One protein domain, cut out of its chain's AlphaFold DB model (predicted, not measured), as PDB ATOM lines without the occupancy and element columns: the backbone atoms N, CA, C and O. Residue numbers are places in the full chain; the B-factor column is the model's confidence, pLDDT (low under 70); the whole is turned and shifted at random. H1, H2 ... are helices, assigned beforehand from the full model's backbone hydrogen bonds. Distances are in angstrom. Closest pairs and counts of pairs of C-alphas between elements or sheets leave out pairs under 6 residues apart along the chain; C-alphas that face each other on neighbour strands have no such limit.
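What this domain is: This is residues 79 to 145 of the 145 residues of an uncharacterized protein of Aliikangiella coralliicola (UniProt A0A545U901). One long straight helix, H3, makes the length of the domain, and two short helices, H1 and H2, pack on its first part, about perpendicular to each other. The far part of H3 sticks out bare: residues 124 to 134, which belong to H3, stand free, and so do residues 136 to 142, of which 136 to 140 belong to H3. The printed part has 67 residues with three named helices, in the order H1, H2, H3 along the chain, and no named strand; the class is all helix. The whole is extended, with a radius of gyration of the C-alphas of 18.2 A, and its C-alphas span 58 by 19 by 15 A.

Where its parts are: Find C-alpha 106 at (12.765, 25.636, 46.746); from there H3, residues 106 to 140, runs 51.2 A to C-alpha 140 at (12.367, 38.409, -2.840), so look for z falling while x stays nearly the same. Go back to C-alpha 83 at (17.890, 26.296, 30.376), where H1 begins; it holds residues 83 to 89 and measures 10.3 A from first to last C-alpha. H2, residues 91 to 97, measures 10.1 A and ends with C-alpha 97 at (16.445, 16.589, 41.895).

How they stand to each other: Begin with H3, which touches both other helices. Look first at its residues 113 to 120, the part with which it touches H1; the closest C-alphas are those of Ser 83 and Ala 116, 4.5 A apart. H1 and H3 run opposite ways at a steep tilt of 66 degrees. Now look at residues 106 to 113 of H3, the part that touches H2; the closest C-alphas are those of Ile 95 and Ala 109, 5.6 A apart. H2 and H3 also run opposite ways, at a steep tilt of 55 degrees. H1 and H2 are close but not clearly touching: their closest C-alphas, those of Ile 86 and Phe 94, are 6.6 A apart, and their lines are about perpendicular at 89 degrees. In the backbones of H1, H2 and H3 every O i to N i+4 pair is within hydrogen-bond range.

The domain as a whole: The two C-alphas farthest apart are those of Lys 104 and Lys 145, at 58.8 A. The printed part has no cut and ends at residue 145, the chain's last residue. The link from H1 to H2 is tight, with 1 residue, and the link from H2 to H3 is short, with 8 residues. The mean pLDDT of the printed part is 87.0; look to residues 136 to 145 for the values under 70, where the model's confidence is low.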
ATOM      1  N   GLY A  79      24.924  17.479  35.686       91.62
ATOM      2  CA  GLY A  79      24.751  17.260  34.245       91.62
ATOM      3  C   GLY A  79      23.767  18.224  33.567       91.62
ATOM      4  O   GLY A  79      23.463  18.069  32.382       91.62
ATOM      5  N   ILE A  80      23.282  19.242  34.283       93.56
ATOM      6  CA  ILE A  80      22.363  20.259  33.765       93.56
ATOM      7  C   ILE A  80      23.185  21.427  33.212       93.56
ATOM      8  O   ILE A  80      23.815  22.185  33.945       93.56
ATOM      9  N   SER A  81      23.174  21.583  31.891       93.19
ATOM     10  CA  SER A  81      24.078  22.477  31.149       93.19
ATOM     11  C   SER A  81      23.367  23.546  30.312       93.19
ATOM     12  O   SER A  81      24.005  24.293  29.551       93.19
ATOM     13  N   SER A  82      22.036  23.601  30.395       91.81
ATOM     14  CA  SER A  82      21.217  24.563  29.661       91.81
ATOM     15  C   SER A  82      19.851  24.801  30.309       91.81
ATOM     16  O   SER A  82      19.283  23.925  30.960       91.81
ATOM     17  N   SER A  83      19.279  25.975  30.036       92.44
ATOM     18  CA  SER A  83      17.890  26.296  30.376       92.44
ATOM     19  C   SER A  83      16.877  25.401  29.658       92.44
ATOM     20  O   SER A  83      15.798  25.154  30.187       92.44
ATOM     21  N   LEU A  84      17.206  24.906  28.460       91.44
ATOM     22  CA  LEU A  84      16.319  24.028  27.701       91.44
ATOM     23  C   LEU A  84      16.107  22.695  28.431       91.44
ATOM     24  O   LEU A  84      14.963  22.311  28.643       91.44
ATOM     25  N   GLN A  85      17.191  22.076  28.910       93.25
ATOM     26  CA  GLN A  85      17.122  20.849  29.712       93.25
ATOM     27  C   GLN A  85      16.242  21.037  30.953       93.25
ATOM     28  O   GLN A  85      15.356  20.231  31.213       93.25
ATOM     29  N   ILE A  86      16.416  22.145  31.683       94.75
ATOM     30  CA  ILE A  86      15.584  22.456  32.859       94.75
ATOM     31  C   ILE A  86      14.106  22.550  32.477       94.75
ATOM     32  O   ILE A  86      13.250  21.971  33.141       94.75
ATOM     33  N   ALA A  87      13.800  23.255  31.386       93.75
ATOM     34  CA  ALA A  87      12.436  23.407  30.896       93.75
ATOM     35  C   ALA A  87      11.795  22.077  30.446       93.75
ATOM     36  O   ALA A  87      10.568  22.000  30.379       93.75
ATOM     37  N   GLU A  88      12.588  21.050  30.135       92.94
ATOM     38  CA  GLU A  88      12.130  19.721  29.705       92.94
ATOM     39  C   GLU A  88      11.898  18.746  30.870       92.94
ATOM     40  O   GLU A  88      10.993  17.922  30.787       92.94
ATOM     41  N   MET A  89      12.641  18.868  31.977       91.75
ATOM     42  CA  MET A  89      12.555  17.949  33.130       91.75
ATOM     43  C   MET A  89      11.206  17.997  33.872       91.75
ATOM     44  O   MET A  89      10.849  17.066  34.587       91.75
ATOM     45  N   GLY A  90      10.431  19.070  33.707       92.31
ATOM     46  CA  GLY A  90       9.209  19.318  34.476       92.31
ATOM     47  C   GLY A  90       9.500  19.911  35.861       92.31
ATOM     48  O   GLY A  90      10.471  19.558  36.528       92.31
ATOM     49  N   LYS A  91       8.645  20.843  36.309       95.06
ATOM     50  CA  LYS A  91       8.897  21.687  37.495       95.06
ATOM     51  C   LYS A  91       9.218  20.884  38.757       95.06
ATOM     52  O   LYS A  91      10.206  21.164  39.424       95.06
ATOM     53  N   LYS A  92       8.362  19.911  39.088       95.00
ATOM     54  CA  LYS A  92       8.482  19.117  40.319       95.00
ATOM     55  C   LYS A  92       9.793  18.331  40.342       95.00
ATOM     56  O   LYS A  92      10.543  18.450  41.300       95.00
ATOM     57  N   MET A  93      10.086  17.622  39.252       94.25
ATOM     58  CA  MET A  93      11.314  16.838  39.106       94.25
ATOM     59  C   MET A  93      12.554  17.723  39.212       94.25
ATOM     60  O   MET A  93      13.462  17.396  39.961       94.25
ATOM     61  N   PHE A  94      12.574  18.878  38.537       96.00
ATOM     62  CA  PHE A  94      13.700  19.802  38.642       96.00
ATOM     63  C   PHE A  94      13.934  20.267  40.084       96.00
ATOM     64  O   PHE A  94      15.066  20.208  40.556       96.00
ATOM     65  N   ILE A  95      12.887  20.703  40.794       94.75
ATOM     66  CA  ILE A  95      13.011  21.189  42.178       94.75
ATOM     67  C   ILE A  95      13.495  20.071  43.114       94.75
ATOM     68  O   ILE A  95      14.384  20.309  43.926       94.75
ATOM     69  N   GLU A  96      12.942  18.862  42.987       93.94
ATOM     70  CA  GLU A  96      13.313  17.709  43.819       93.94
ATOM     71  C   GLU A  96      14.744  17.235  43.535       93.94
ATOM     72  O   GLU A  96      15.536  17.060  44.461       93.94
ATOM     73  N   ASP A  97      15.117  17.083  42.263       92.56
ATOM     74  CA  ASP A  97      16.445  16.589  41.895       92.56
ATOM     75  C   ASP A  97      17.552  17.605  42.208       92.56
ATOM     76  O   ASP A  97      18.671  17.203  42.534       92.56
ATOM     77  N   SER A  98      17.253  18.909  42.143       93.25
ATOM     78  CA  SER A  98      18.214  19.994  42.393       93.25
ATOM     79  C   SER A  98      18.166  20.585  43.800       93.25
ATOM     80  O   SER A  98      18.892  21.536  44.080       93.25
ATOM     81  N   GLU A  99      17.401  20.007  44.729       93.06
ATOM     82  CA  GLU A  99      17.231  20.534  46.093       93.06
ATOM     83  C   GLU A  99      18.572  20.851  46.789       93.06
ATOM     84  O   GLU A  99      18.713  21.875  47.469       93.06
ATOM     85  N   LYS A 100      19.583  19.993  46.578       91.88
ATOM     86  CA  LYS A 100      20.944  20.187  47.100       91.88
ATOM     87  C   LYS A 100      21.625  21.418  46.501       91.88
ATOM     88  O   LYS A 100      22.121  22.231  47.278       91.88
ATOM     89  N   ALA A 101      21.546  21.583  45.176       92.75
ATOM     90  CA  ALA A 101      22.091  22.732  44.446       92.75
ATOM     91  C   ALA A 101      21.544  24.066  44.963       92.75
ATOM     92  O   ALA A 101      22.237  25.079  44.999       92.75
ATOM     93  N   PHE A 102      20.292  24.057  45.419       94.25
ATOM     94  CA  PHE A 102      19.612  25.231  45.949       94.25
ATOM     95  C   PHE A 102      19.655  25.331  47.478       94.25
ATOM     96  O   PHE A 102      18.944  26.153  48.054       94.25
ATOM     97  N   ARG A 103      20.473  24.522  48.170       92.81
ATOM     98  CA  ARG A 103      20.621  24.537  49.641       92.81
ATOM     99  C   ARG A 103      19.270  24.457  50.372       92.81
ATOM    100  O   ARG A 103      19.061  25.153  51.364       92.81
ATOM    101  N   LYS A 104      18.347  23.629  49.865       87.31
ATOM    102  CA  LYS A 104      16.964  23.491  50.367       87.31
ATOM    103  C   LYS A 104      16.129  24.780  50.310       87.31
ATOM    104  O   LYS A 104      15.214  24.960  51.110       87.31
ATOM    105  N   LYS A 105      16.421  25.682  49.367       91.75
ATOM    106  CA  LYS A 105      15.607  26.871  49.065       91.75
ATOM    107  C   LYS A 105      14.768  26.622  47.801       91.75
ATOM    108  O   LYS A 105      15.194  27.006  46.709       91.75
ATOM    109  N   PRO A 106      13.584  25.990  47.910       91.56
ATOM    110  CA  PRO A 106      12.765  25.636  46.746       91.56
ATOM    111  C   PRO A 106      12.288  26.856  45.946       91.56
ATOM    112  O   PRO A 106      12.100  26.747  44.738       91.56
ATOM    113  N   GLU A 107      12.159  28.019  46.591       94.12
ATOM    114  CA  GLU A 107      11.809  29.293  45.944       94.12
ATOM    115  C   GLU A 107      12.824  29.663  44.846       94.12
ATOM    116  O   GLU A 107      12.450  29.960  43.715       94.12
ATOM    117  N   LEU A 108      14.130  29.531  45.130       93.94
ATOM    118  CA  LEU A 108      15.186  29.824  44.153       93.94
ATOM    119  C   LEU A 108      15.170  28.837  42.981       93.94
ATOM    120  O   LEU A 108      15.353  29.232  41.830       93.94
ATOM    121  N   ALA A 109      14.926  27.555  43.261       95.25
ATOM    122  CA  ALA A 109      14.775  26.547  42.216       95.25
ATOM    123  C   ALA A 109      13.566  26.869  41.323       95.25
ATOM    124  O   ALA A 109      13.638  26.780  40.096       95.25
ATOM    125  N   GLN A 110      12.458  27.306  41.922       95.94
ATOM    126  CA  GLN A 110      11.277  27.737  41.189       95.94
ATOM    127  C   GLN A 110      11.563  28.949  40.290       95.94
ATOM    128  O   GLN A 110      11.158  28.927  39.124       95.94
ATOM    129  N   ASP A 111      12.280  29.957  40.778       95.75
ATOM    130  CA  ASP A 111      12.641  31.140  39.990       95.75
ATOM    131  C   ASP A 111      13.544  30.783  38.807       95.75
ATOM    132  O   ASP A 111      13.288  31.198  37.669       95.75
ATOM    133  N   VAL A 112      14.557  29.941  39.035       96.31
ATOM    134  CA  VAL A 112      15.430  29.434  37.965       96.31
ATOM    135  C   VAL A 112      14.628  28.645  36.931       96.31
ATOM    136  O   VAL A 112      14.828  28.832  35.729       96.31
ATOM    137  N   TYR A 113      13.677  27.813  37.366       96.94
ATOM    138  CA  TYR A 113      12.797  27.070  36.465       96.94
ATOM    139  C   TYR A 113      11.920  28.001  35.613       96.94
ATOM    140  O   TYR A 113      11.826  27.825  34.396       96.94
ATOM    141  N   GLN A 114      11.311  29.029  36.214       96.25
ATOM    142  CA  GLN A 114      10.515  30.011  35.467       96.25
ATOM    143  C   GLN A 114      11.366  30.782  34.462       96.25
ATOM    144  O   GLN A 114      10.969  30.965  33.308       96.25
ATOM    145  N   LYS A 115      12.575  31.183  34.855       95.44
ATOM    146  CA  LYS A 115      13.509  31.855  33.954       95.44
ATOM    147  C   LYS A 115      13.933  30.950  32.800       95.44
ATOM    148  O   LYS A 115      13.999  31.407  31.658       95.44
ATOM    149  N   ALA A 116      14.136  29.661  33.060       95.81
ATOM    150  CA  ALA A 116      14.417  28.673  32.027       95.81
ATOM    151  C   ALA A 116      13.261  28.532  31.016       95.81
ATOM    152  O   ALA A 116      13.505  28.535  29.806       95.81
ATOM    153  N   LEU A 117      12.007  28.501  31.487       95.50
ATOM    154  CA  LEU A 117      10.822  28.512  30.620       95.50
ATOM    155  C   LEU A 117      10.732  29.784  29.771       95.50
ATOM    156  O   LEU A 117      10.465  29.704  28.571       95.50
ATOM    157  N   THR A 118      10.970  30.950  30.372       94.38
ATOM    158  CA  THR A 118      10.964  32.234  29.660       94.38
ATOM    159  C   THR A 118      12.020  32.257  28.561       94.38
ATOM    160  O   THR A 118      11.708  32.593  27.420       94.38
ATOM    161  N   LEU A 119      13.248  31.818  28.855       91.69
ATOM    162  CA  LEU A 119      14.304  31.730  27.846       91.69
ATOM    163  C   LEU A 119      13.958  30.753  26.723       91.69
ATOM    164  O   LEU A 119      14.185  31.075  25.561       91.69
ATOM    165  N   ARG A 120      13.367  29.591  27.030       91.19
ATOM    166  CA  ARG A 120      12.906  28.647  26.000       91.19
ATOM    167  C   ARG A 120      11.896  29.302  25.052       91.19
ATOM    168  O   ARG A 120      12.014  29.138  23.840       91.19
ATOM    169  N   LYS A 121      10.930  30.058  25.585       91.69
ATOM    170  CA  LYS A 121       9.944  30.791  24.773       91.69
ATOM    171  C   LYS A 121      10.609  31.857  23.901       91.69
ATOM    172  O   LYS A 121      10.309  31.931  22.715       91.69
ATOM    173  N   LEU A 122      11.532  32.640  24.460       90.94
ATOM    174  CA  LEU A 122      12.259  33.669  23.710       90.94
ATOM    175  C   LEU A 122      13.088  33.073  22.568       90.94
ATOM    176  O   LEU A 122      13.035  33.585  21.454       90.94
ATOM    177  N   LEU A 123      13.795  31.968  22.815       87.94
ATOM    178  CA  LEU A 123      14.567  31.273  21.782       87.94
ATOM    179  C   LEU A 123      13.668  30.729  20.665       87.94
ATOM    180  O   LEU A 123      14.014  30.850  19.494       87.94
ATOM    181  N   ALA A 124      12.499  30.180  21.008       88.56
ATOM    182  CA  ALA A 124      11.532  29.722  20.011       88.56
ATOM    183  C   ALA A 124      11.025  30.877  19.131       88.56
ATOM    184  O   ALA A 124      10.959  30.735  17.913       88.56
ATOM    185  N   LEU A 125      10.725  32.036  19.728       91.62
ATOM    186  CA  LEU A 125      10.308  33.230  18.986       91.62
ATOM    187  C   LEU A 125      11.417  33.758  18.068       91.62
ATOM    188  O   LEU A 125      11.147  34.061  16.910       91.62
ATOM    189  N   GLN A 126      12.660  33.824  18.554       89.06
ATOM    190  CA  GLN A 126      13.816  34.231  17.746       89.06
ATOM    191  C   GLN A 126      14.039  33.294  16.555       89.06
ATOM    192  O   GLN A 126      14.318  33.756  15.452       89.06
ATOM    193  N   TYR A 127      13.884  31.987  16.764       87.69
ATOM    194  CA  TYR A 127      14.010  30.997  15.697       87.69
ATOM    195  C   TYR A 127      12.930  31.167  14.618       87.69
ATOM    196  O   TYR A 127      13.243  31.159  13.429       87.69
ATOM    197  N   ILE A 128      11.672  31.383  15.022       89.56
ATOM    198  CA  ILE A 128      10.561  31.637  14.092       89.56
ATOM    199  C   ILE A 128      10.805  32.919  13.283       89.56
ATOM    200  O   ILE A 128      10.676  32.895  12.060       89.56
ATOM    201  N   ASP A 129      11.197  34.017  13.937       89.31
ATOM    202  CA  ASP A 129      11.515  35.290  13.270       89.31
ATOM    203  C   ASP A 129      12.672  35.130  12.267       89.31
ATOM    204  O   ASP A 129      12.601  35.618  11.139       89.31
ATOM    205  N   GLN A 130      13.712  34.371  12.627       86.88
ATOM    206  CA  GLN A 130      14.833  34.094  11.730       86.88
ATOM    207  C   GLN A 130      14.400  33.312  10.480       86.88
ATOM    208  O   GLN A 130      14.812  33.665   9.371       86.88
ATOM    209  N   ILE A 131      13.555  32.286  10.637       86.31
ATOM    210  CA  ILE A 131      13.002  31.533   9.503       86.31
ATOM    211  C   ILE A 131      12.190  32.462   8.603       86.31
ATOM    212  O   ILE A 131      12.473  32.542   7.410       86.31
ATOM    213  N   GLN A 132      11.248  33.223   9.163       85.06
ATOM    214  CA  GLN A 132      10.385  34.116   8.387       85.06
ATOM    215  C   GLN A 132      11.178  35.151   7.584       85.06
ATOM    216  O   GLN A 132      10.883  35.386   6.410       85.06
ATOM    217  N   ARG A 133      12.226  35.738   8.177       82.38
ATOM    218  CA  ARG A 133      13.126  36.658   7.466       82.38
ATOM    219  C   ARG A 133      13.862  35.958   6.332       82.38
ATOM    220  O   ARG A 133      13.887  36.478   5.220       82.38
ATOM    221  N   SER A 134      14.430  34.778   6.582       77.25
ATOM    222  CA  SER A 134      15.126  34.016   5.538       77.25
ATOM    223  C   SER A 134      14.199  33.637   4.376       77.25
ATOM    224  O   SER A 134      14.581  33.793   3.220       77.25
ATOM    225  N   GLU A 135      12.951  33.250   4.650       72.62
ATOM    226  CA  GLU A 135      11.952  32.944   3.624       72.62
ATOM    227  C   GLU A 135      11.521  34.179   2.827       72.62
ATOM    228  O   GLU A 135      11.384  34.100   1.605       72.62
ATOM    229  N   ALA A 136      11.325  35.324   3.487       68.44
ATOM    230  CA  ALA A 136      11.011  36.586   2.822       68.44
ATOM    231  C   ALA A 136      12.150  37.026   1.887       68.44
ATOM    232  O   ALA A 136      11.895  37.428   0.751       68.44
ATOM    233  N   HIS A 137      13.405  36.877   2.324       61.88
ATOM    234  CA  HIS A 137      14.575  37.158   1.494       61.88
ATOM    235  C   HIS A 137      14.721  36.169   0.327       61.88
ATOM    236  O   HIS A 137      14.971  36.606  -0.793       61.88
ATOM    237  N   SER A 138      14.483  34.869   0.532       63.03
ATOM    238  CA  SER A 138      14.512  33.863  -0.544       63.03
ATOM    239  C   SER A 138      13.405  34.069  -1.585       63.03
ATOM    240  O   SER A 138      13.647  33.897  -2.781       63.03
ATOM    241  N   LYS A 139      12.205  34.489  -1.157       60.75
ATOM    242  CA  LYS A 139      11.097  34.860  -2.056       60.75
ATOM    243  C   LYS A 139      11.404  36.142  -2.835       60.75
ATOM    244  O   LYS A 139      11.178  36.179  -4.039       60.75
ATOM    245  N   ALA A 140      11.966  37.162  -2.184       62.31
ATOM    246  CA  ALA A 140      12.367  38.409  -2.840       62.31
ATOM    247  C   ALA A 140      13.544  38.224  -3.819       62.31
ATOM    248  O   ALA A 140      13.621  38.927  -4.823       62.31
ATOM    249  N   ALA A 141      14.431  37.260  -3.558       65.75
ATOM    250  CA  ALA A 141      15.561  36.912  -4.422       65.75
ATOM    251  C   ALA A 141      15.206  35.928  -5.558       65.75
ATOM    252  O   ALA A 141      16.079  35.573  -6.346       65.75
ATOM    253  N   GLY A 142      13.949  35.468  -5.654       56.47
ATOM    254  CA  GLY A 142      13.493  34.560  -6.715       56.47
ATOM    255  C   GLY A 142      14.062  33.137  -6.642       56.47
ATOM    256  O   GLY A 142      14.048  32.428  -7.645       56.47
ATOM    257  N   LEU A 143      14.566  32.715  -5.476       59.84
ATOM    258  CA  LEU A 143      15.263  31.434  -5.292       59.84
ATOM    259  C   LEU A 143      14.329  30.246  -5.007       59.84
ATOM    260  O   LEU A 143      14.784  29.108  -5.032       59.84
ATOM    261  N   ASN A 144      13.035  30.493  -4.783       54.06
ATOM    262  CA  ASN A 144      12.004  29.458  -4.686       54.06
ATOM    263  C   ASN A 144      10.949  29.695  -5.780       54.06
ATOM    264  O   ASN A 144      10.123  30.601  -5.643       54.06
ATOM    265  N   LYS A 145      10.999  28.898  -6.855       49.41
ATOM    266  CA  LYS A 145       9.876  28.664  -7.775       49.41
ATOM    267  C   LYS A 145       9.300  27.283  -7.510       49.41
ATOM    268  O   LYS A 145      10.120  26.355  -7.347       49.41
TER     269      LYS A 145